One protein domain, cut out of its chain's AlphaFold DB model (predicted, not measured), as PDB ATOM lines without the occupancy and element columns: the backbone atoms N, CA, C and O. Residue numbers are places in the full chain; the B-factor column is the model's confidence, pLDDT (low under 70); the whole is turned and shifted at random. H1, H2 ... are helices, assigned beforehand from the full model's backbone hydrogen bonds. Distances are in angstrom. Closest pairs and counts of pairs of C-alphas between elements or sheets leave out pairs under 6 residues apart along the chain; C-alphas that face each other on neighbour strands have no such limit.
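What this domain is: This is residues 80 to 142 of the 142 residues of an uncharacterized protein of Parvularcula sp (UniProt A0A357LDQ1). Look first at H2, the longest helix: H1 folds back along it as the other half of a splayed helical hairpin, and H3 crosses close to H2 at a wide angle, away from H1. The printed part has 63 residues with three named helices, H1, H2, H3 along the chain, and no named strand; the class is all helix. It is compact, radius of gyration of the C-alphas 11.1 A, spanning 30 by 25 by 20 A.

Where its parts are: Find C-alpha 104 at (235.207, -1.044, 56.841); from there H2, residues 104 to 120, runs 24.5 A. H1, residues 81 to 95, starts at C-alpha 81, (231.478, -18.872, 42.183), and H3, residues 128 to 141, ends at C-alpha 141, (226.955, 5.893, 43.047); each is 20.9 A long.

How they stand to each other: H2 and H1 touch, closest at the C-alphas of Phe 113 and Leu 88, 6.1 A apart. This hairpin runs opposite ways at a steep tilt of 42 degrees. H2 and H3 are close but not clearly touching, about perpendicular at 80 degrees; their closest C-alphas, Leu 114 and Arg 134, are 7.3 A apart. H1 and H3 are apart. In H1, H2 and H3 every O i to N i+4 pair is within hydrogen-bond range.

The domain as a whole: The C-alphas of Ser 80 and Ala 142, the two farthest apart, are 31.2 A apart. The printed part has no cut, and both links are short. Only residues 96 and 142 have pLDDT under 70.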
ATOM      1  N   SER A  80     233.381 -23.394  42.884       89.19
ATOM      2  CA  SER A  80     232.787 -22.470  41.914       89.19
ATOM      3  C   SER A  80     232.427 -21.112  42.538       89.19
ATOM      4  O   SER A  80     232.551 -20.907  43.751       89.19
ATOM      5  N   PHE A  81     231.980 -20.165  41.708       90.06
ATOM      6  CA  PHE A  81     231.478 -18.872  42.183       90.06
ATOM      7  C   PHE A  81     230.170 -19.015  42.967       90.06
ATOM      8  O   PHE A  81     229.973 -18.310  43.952       90.06
ATOM      9  N   GLU A  82     229.313 -19.960  42.586       90.00
ATOM     10  CA  GLU A  82     228.091 -20.302  43.314       90.00
ATOM     11  C   GLU A  82     228.423 -20.841  44.708       90.00
ATOM     12  O   GLU A  82     227.876 -20.371  45.703       90.00
ATOM     13  N   ASP A  83     229.380 -21.764  44.810       86.75
ATOM     14  CA  ASP A  83     229.878 -22.265  46.095       86.75
ATOM     15  C   ASP A  83     230.412 -21.135  46.988       86.75
ATOM     16  O   ASP A  83     230.198 -21.122  48.206       86.75
ATOM     17  N   PHE A  84     231.109 -20.168  46.385       89.19
ATOM     18  CA  PHE A  84     231.597 -18.992  47.097       89.19
ATOM     19  C   PHE A  84     230.442 -18.089  47.565       89.19
ATOM     20  O   PHE A  84     230.462 -17.623  48.706       89.19
ATOM     21  N   ALA A  85     229.394 -17.929  46.751       91.19
ATOM     22  CA  ALA A  85     228.177 -17.206  47.117       91.19
ATOM     23  C   ALA A  85     227.442 -17.863  48.289       91.19
ATOM     24  O   ALA A  85     227.068 -17.170  49.233       91.19
ATOM     25  N   PHE A  86     227.309 -19.193  48.297       87.38
ATOM     26  CA  PHE A  86     226.699 -19.917  49.415       87.38
ATOM     27  C   PHE A  86     227.478 -19.733  50.720       87.38
ATOM     28  O   PHE A  86     226.873 -19.539  51.772       87.38
ATOM     29  N   LYS A  87     228.815 -19.728  50.677       87.94
ATOM     30  CA  LYS A  87     229.631 -19.443  51.870       87.94
ATOM     31  C   LYS A  87     229.420 -18.032  52.403       87.94
ATOM     32  O   LYS A  87     229.280 -17.856  53.613       87.94
ATOM     33  N   LEU A  88     229.421 -17.038  51.517       89.06
ATOM     34  CA  LEU A  88     229.185 -15.650  51.908       89.06
ATOM     35  C   LEU A  88     227.757 -15.448  52.417       89.06
ATOM     36  O   LEU A  88     227.568 -14.693  53.363       89.06
ATOM     37  N   ALA A  89     226.780 -16.180  51.878       87.19
ATOM     38  CA  ALA A  89     225.424 -16.199  52.407       87.19
ATOM     39  C   ALA A  89     225.387 -16.778  53.833       87.19
ATOM     40  O   ALA A  89     224.821 -16.142  54.715       87.19
ATOM     41  N   VAL A  90     226.058 -17.907  54.111       83.19
ATOM     42  CA  VAL A  90     226.175 -18.425  55.493       83.19
ATOM     43  C   VAL A  90     226.777 -17.369  56.425       83.19
ATOM     44  O   VAL A  90     226.221 -17.119  57.488       83.19
ATOM     45  N   TRP A  91     227.874 -16.710  56.027       84.25
ATOM     46  CA  TRP A  91     228.472 -15.629  56.823       84.25
ATOM     47  C   TRP A  91     227.495 -14.472  57.054       84.25
ATOM     48  O   TRP A  91     227.326 -14.032  58.188       84.25
ATOM     49  N   ARG A  92     226.839 -13.994  55.992       83.81
ATOM     50  CA  ARG A  92     225.938 -12.841  56.051       83.81
ATOM     51  C   ARG A  92     224.776 -13.093  57.002       83.81
ATOM     52  O   ARG A  92     224.456 -12.240  57.831       83.81
ATOM     53  N   TRP A  93     224.166 -14.263  56.875       79.38
ATOM     54  CA  TRP A  93     223.044 -14.647  57.707       79.38
ATOM     55  C   TRP A  93     223.484 -14.962  59.152       79.38
ATOM     56  O   TRP A  93     222.711 -14.738  60.079       79.38
ATOM     57  N   ASP A  94     224.705 -15.468  59.377       76.44
ATOM     58  CA  ASP A  94     225.207 -15.749  60.732       76.44
ATOM     59  C   ASP A  94     225.615 -14.484  61.495       76.44
ATOM     60  O   ASP A  94     225.321 -14.364  62.686       76.44
ATOM     61  N   ALA A  95     226.261 -13.538  60.803       70.31
ATOM     62  CA  ALA A  95     226.732 -12.291  61.394       70.31
ATOM     63  C   ALA A  95     225.566 -11.442  61.921       70.31
ATOM     64  O   ALA A  95     225.716 -10.795  62.954       70.31
ATOM     65  N   ALA A  96     224.420 -11.447  61.222       64.94
ATOM     66  CA  ALA A  96     223.202 -10.696  61.562       64.94
ATOM     67  C   ALA A  96     223.428  -9.205  61.922       64.94
ATOM     68  O   ALA A  96     222.571  -8.579  62.543       64.94
ATOM     69  N   LEU A  97     224.574  -8.634  61.538       70.25
ATOM     70  CA  LEU A  97     224.899  -7.225  61.728       70.25
ATOM     71  C   LEU A  97     224.111  -6.395  60.726       70.25
ATOM     72  O   LEU A  97     223.994  -6.786  59.557       70.25
ATOM     73  N   LYS A  98     223.617  -5.239  61.172       81.44
ATOM     74  CA  LYS A  98     223.055  -4.257  60.247       81.44
ATOM     75  C   LYS A  98     224.170  -3.612  59.444       81.44
ATOM     76  O   LYS A  98     225.279  -3.433  59.953       81.44
ATOM     77  N   TYR A  99     223.883  -3.216  58.208       83.38
ATOM     78  CA  TYR A  99     224.894  -2.594  57.346       83.38
ATOM     79  C   TYR A  99     225.580  -1.374  57.989       83.38
ATOM     80  O   TYR A  99     226.789  -1.172  57.838       83.38
ATOM     81  N   GLU A 100     224.841  -0.572  58.757       84.69
ATOM     82  CA  GLU A 100     225.376   0.616  59.428       84.69
ATOM     83  C   GLU A 100     226.363   0.271  60.550       84.69
ATOM     84  O   GLU A 100     227.255   1.069  60.848       84.69
ATOM     85  N   GLU A 101     226.219  -0.914  61.142       88.25
ATOM     86  CA  GLU A 101     227.029  -1.422  62.251       88.25
ATOM     87  C   GLU A 101     228.317  -2.103  61.764       88.25
ATOM     88  O   GLU A 101     229.249  -2.264  62.550       88.25
ATOM     89  N   MET A 102     228.391  -2.456  60.475       89.00
ATOM     90  CA  MET A 102     229.558  -3.104  59.878       89.00
ATOM     91  C   MET A 102     230.767  -2.170  59.816       89.00
ATOM     92  O   MET A 102     230.664  -1.009  59.383       89.00
ATOM     93  N   ASP A 103     231.935  -2.707  60.157       90.50
ATOM     94  CA  ASP A 103     233.210  -2.030  59.976       90.50
ATOM     95  C   ASP A 103     233.621  -1.941  58.492       90.50
ATOM     96  O   ASP A 103     232.970  -2.448  57.574       90.50
ATOM     97  N   ARG A 104     234.732  -1.248  58.218       89.75
ATOM     98  CA  ARG A 104     235.207  -1.044  56.841       89.75
ATOM     99  C   ARG A 104     235.525  -2.361  56.119       89.75
ATOM    100  O   ARG A 104     235.290  -2.447  54.916       89.75
ATOM    101  N   GLY A 105     236.115  -3.335  56.808       89.06
ATOM    102  CA  GLY A 105     236.457  -4.632  56.229       89.06
ATOM    103  C   GLY A 105     235.205  -5.453  55.935       89.06
ATOM    104  O   GLY A 105     235.064  -5.984  54.834       89.06
ATOM    105  N   GLU A 106     234.265  -5.473  56.875       89.38
ATOM    106  CA  GLU A 106     232.975  -6.149  56.738       89.38
ATOM    107  C   GLU A 106     232.161  -5.584  55.571       89.38
ATOM    108  O   GLU A 106     231.642  -6.350  54.761       89.38
ATOM    109  N   ARG A 107     232.141  -4.257  55.394       89.44
ATOM    110  CA  ARG A 107     231.462  -3.618  54.252       89.44
ATOM    111  C   ARG A 107     232.063  -3.998  52.899       89.44
ATOM    112  O   ARG A 107     231.323  -4.097  51.925       89.44
ATOM    113  N   ILE A 108     233.377  -4.232  52.817       90.12
ATOM    114  CA  ILE A 108     234.019  -4.707  51.577       90.12
ATOM    115  C   ILE A 108     233.569  -6.135  51.267       90.12
ATOM    116  O   ILE A 108     233.184  -6.420  50.133       90.12
ATOM    117  N   VAL A 109     233.591  -7.024  52.265       90.44
ATOM    118  CA  VAL A 109     233.127  -8.412  52.101       90.44
ATOM    119  C   VAL A 109     231.648  -8.436  51.725       90.44
ATOM    120  O   VAL A 109     231.254  -9.175  50.827       90.44
ATOM    121  N   TYR A 110     230.845  -7.584  52.358       90.62
ATOM    122  CA  TYR A 110     229.425  -7.464  52.076       90.62
ATOM    123  C   TYR A 110     229.146  -6.927  50.667       90.62
ATOM    124  O   TYR A 110     228.344  -7.511  49.945       90.62
ATOM    125  N   SER A 111     229.862  -5.893  50.218       90.12
ATOM    126  CA  SER A 111     229.779  -5.421  48.829       90.12
ATOM    127  C   SER A 111     230.146  -6.528  47.837       90.12
ATOM    128  O   SER A 111     229.415  -6.757  46.878       90.12
ATOM    129  N   ALA A 112     231.235  -7.262  48.092       90.75
ATOM    130  CA  ALA A 112     231.657  -8.370  47.238       90.75
ATOM    131  C   ALA A 112     230.624  -9.509  47.205       90.75
ATOM    132  O   ALA A 112     230.425 -10.130  46.163       90.75
ATOM    133  N   PHE A 113     229.945  -9.769  48.326       92.50
ATOM    134  CA  PHE A 113     228.803 -10.678  48.376       92.50
ATOM    135  C   PHE A 113     227.667 -10.194  47.471       92.50
ATOM    136  O   PHE A 113     227.216 -10.964  46.623       92.50
ATOM    137  N   LEU A 114     227.239  -8.931  47.598       92.00
ATOM    138  CA  LEU A 114     226.162  -8.377  46.771       92.00
ATOM    139  C   LEU A 114     226.483  -8.480  45.276       92.00
ATOM    140  O   LEU A 114     225.618  -8.897  44.507       92.00
ATOM    141  N   ASP A 115     227.714  -8.154  44.881       91.50
ATOM    142  CA  ASP A 115     228.177  -8.268  43.495       91.50
ATOM    143  C   ASP A 115     228.150  -9.718  43.010       91.50
ATOM    144  O   ASP A 115     227.639 -10.014  41.931       91.50
ATOM    145  N   LEU A 116     228.665 -10.645  43.818       92.62
ATOM    146  CA  LEU A 116     228.727 -12.058  43.464       92.62
ATOM    147  C   LEU A 116     227.336 -12.671  43.264       92.62
ATOM    148  O   LEU A 116     227.148 -13.464  42.341       92.62
ATOM    149  N   ILE A 117     226.357 -12.295  44.091       92.25
ATOM    150  CA  ILE A 117     224.965 -12.726  43.914       92.25
ATOM    151  C   ILE A 117     224.419 -12.292  42.557       92.25
ATOM    152  O   ILE A 117     223.724 -13.057  41.895       92.25
ATOM    153  N   GLU A 118     224.783 -11.104  42.102       90.56
ATOM    154  CA  GLU A 118     224.267 -10.547  40.853       90.56
ATOM    155  C   GLU A 118     224.968 -11.134  39.641       90.56
ATOM    156  O   GLU A 118     224.320 -11.455  38.647       90.56
ATOM    157  N   PHE A 119     226.274 -11.376  39.752       90.81
ATOM    158  CA  PHE A 119     227.018 -12.111  38.734       90.81
ATOM    159  C   PHE A 119     226.515 -13.547  38.559       90.81
ATOM    160  O   PHE A 119     226.531 -14.065  37.444       90.81
ATOM    161  N   THR A 120     226.084 -14.196  39.642       90.06
ATOM    162  CA  THR A 120     225.621 -15.595  39.625       90.06
ATOM    163  C   THR A 120     224.109 -15.739  39.433       90.06
ATOM    164  O   THR A 120     223.633 -16.834  39.143       90.06
ATOM    165  N   GLY A 121     223.338 -14.657  39.584       91.06
ATOM    166  CA  GLY A 121     221.872 -14.670  39.545       91.06
ATOM    167  C   GLY A 121     221.214 -15.357  40.751       91.06
ATOM    168  O   GLY A 121     220.021 -15.664  40.713       91.06
ATOM    169  N   LEU A 122     221.959 -15.613  41.831       90.00
ATOM    170  CA  LEU A 122     221.496 -16.346  43.017       90.00
ATOM    171  C   LEU A 122     220.716 -15.453  44.000       90.00
ATOM    172  O   LEU A 122     220.941 -15.487  45.208       90.00
ATOM    173  N   HIS A 123     219.773 -14.648  43.503       89.25
ATOM    174  CA  HIS A 123     219.047 -13.658  44.316       89.25
ATOM    175  C   HIS A 123     218.224 -14.268  45.463       89.25
ATOM    176  O   HIS A 123     217.872 -13.569  46.405       89.25
ATOM    177  N   SER A 124     217.951 -15.578  45.435       84.94
ATOM    178  CA  SER A 124     217.331 -16.298  46.556       84.94
ATOM    179  C   SER A 124     218.187 -16.318  47.828       84.94
ATOM    180  O   SER A 124     217.699 -16.737  48.872       84.94
ATOM    181  N   LEU A 125     219.461 -15.926  47.740       85.69
ATOM    182  CA  LEU A 125     220.372 -15.828  48.881       85.69
ATOM    183  C   LEU A 125     220.293 -14.475  49.602       85.69
ATOM    184  O   LEU A 125     220.828 -14.359  50.707       85.69
ATOM    185  N   TYR A 126     219.635 -13.475  49.004       86.25
ATOM    186  CA  TYR A 126     219.384 -12.194  49.655       86.25
ATOM    187  C   TYR A 126     218.381 -12.328  50.799       86.25
ATOM    188  O   TYR A 126     217.361 -13.012  50.704       86.25
ATOM    189  N   THR A 127     218.658 -11.599  51.870       81.44
ATOM    190  CA  THR A 127     217.669 -11.181  52.863       81.44
ATOM    191  C   THR A 127     216.923  -9.937  52.366       81.44
ATOM    192  O   THR A 127     217.373  -9.246  51.448       81.44
ATOM    193  N   GLU A 128     215.791  -9.591  52.988       81.62
ATOM    194  CA  GLU A 128     215.094  -8.329  52.681       81.62
ATOM    195  C   GLU A 128     215.976  -7.092  52.914       81.62
ATOM    196  O   GLU A 128     215.847  -6.094  52.204       81.62
ATOM    197  N   GLU A 129     216.872  -7.146  53.902       83.88
ATOM    198  CA  GLU A 129     217.828  -6.073  54.170       83.88
ATOM    199  C   GLU A 129     218.813  -5.910  53.007       83.88
ATOM    200  O   GLU A 129     219.075  -4.785  52.586       83.88
ATOM    201  N   ASP A 130     219.294  -7.017  52.435       88.62
ATOM    202  CA  ASP A 130     220.277  -6.985  51.348       88.62
ATOM    203  C   ASP A 130     219.733  -6.288  50.095       88.62
ATOM    204  O   ASP A 130     220.444  -5.499  49.469       88.62
ATOM    205  N   PHE A 131     218.449  -6.495  49.776       85.12
ATOM    206  CA  PHE A 131     217.784  -5.756  48.699       85.12
ATOM    207  C   PHE A 131     217.779  -4.244  48.962       85.12
ATOM    208  O   PHE A 131     218.131  -3.465  48.077       85.12
ATOM    209  N   ARG A 132     217.434  -3.817  50.184       85.75
ATOM    210  CA  ARG A 132     217.368  -2.387  50.541       85.75
ATOM    211  C   ARG A 132     218.736  -1.721  50.507       85.75
ATOM    212  O   ARG A 132     218.870  -0.624  49.971       85.75
ATOM    213  N   VAL A 133     219.751  -2.370  51.074       86.12
ATOM    214  CA  VAL A 133     221.108  -1.808  51.099       86.12
ATOM    215  C   VAL A 133     221.658  -1.677  49.684       86.12
ATOM    216  O   VAL A 133     222.276  -0.666  49.356       86.12
ATOM    217  N   ARG A 134     221.383  -2.647  48.807       85.81
ATOM    218  CA  ARG A 134     221.792  -2.565  47.403       85.81
ATOM    219  C   ARG A 134     221.183  -1.359  46.690       85.81
ATOM    220  O   ARG A 134     221.912  -0.641  46.011       85.81
ATOM    221  N   GLU A 135     219.884  -1.116  46.855       85.31
ATOM    222  CA  GLU A 135     219.221   0.056  46.262       85.31
ATOM    223  C   GLU A 135     219.854   1.373  46.732       85.31
ATOM    224  O   GLU A 135     220.089   2.266  45.916       85.31
ATOM    225  N   LEU A 136     220.193   1.471  48.022       85.06
ATOM    226  CA  LEU A 136     220.880   2.636  48.586       85.06
ATOM    227  C   LEU A 136     222.268   2.838  47.967       85.06
ATOM    228  O   LEU A 136     222.576   3.934  47.504       85.06
ATOM    229  N   LEU A 137     223.084   1.781  47.895       83.69
ATOM    230  CA  LEU A 137     224.441   1.862  47.342       83.69
ATOM    231  C   LEU A 137     224.452   2.233  45.854       83.69
ATOM    232  O   LEU A 137     225.316   2.986  45.412       83.69
ATOM    233  N   VAL A 138     223.484   1.732  45.081       82.56
ATOM    234  CA  VAL A 138     223.329   2.108  43.667       82.56
ATOM    235  C   VAL A 138     222.928   3.578  43.535       82.56
ATOM    236  O   VAL A 138     223.460   4.271  42.671       82.56
ATOM    237  N   ALA A 139     222.026   4.067  44.390       81.19
ATOM    238  CA  ALA A 139     221.600   5.466  44.377       81.19
ATOM    239  C   ALA A 139     222.727   6.438  44.768       81.19
ATOM    240  O   ALA A 139     222.787   7.537  44.227       81.19
ATOM    241  N   GLU A 140     223.627   6.047  45.674       81.88
ATOM    242  CA  GLU A 140     224.782   6.865  46.078       81.88
ATOM    243  C   GLU A 140     225.884   6.947  45.008       81.88
ATOM    244  O   GLU A 140     226.675   7.891  45.004       81.88
ATOM    245  N   ALA A 141     225.955   5.961  44.111       77.31
ATOM    246  CA  ALA A 141     226.955   5.893  43.047       77.31
ATOM    247  C   ALA A 141     226.524   6.580  41.732       77.31
ATOM    248  O   ALA A 141     227.352   6.698  40.823       77.31
ATOM    249  N   ALA A 142     225.254   6.988  41.623       66.56
ATOM    250  CA  ALA A 142     224.647   7.624  40.448       66.56
ATOM    251  C   ALA A 142     224.696   9.160  40.519       66.56
ATOM    252  O   ALA A 142     224.933   9.778  39.454       66.56
TER     253      ALA A 142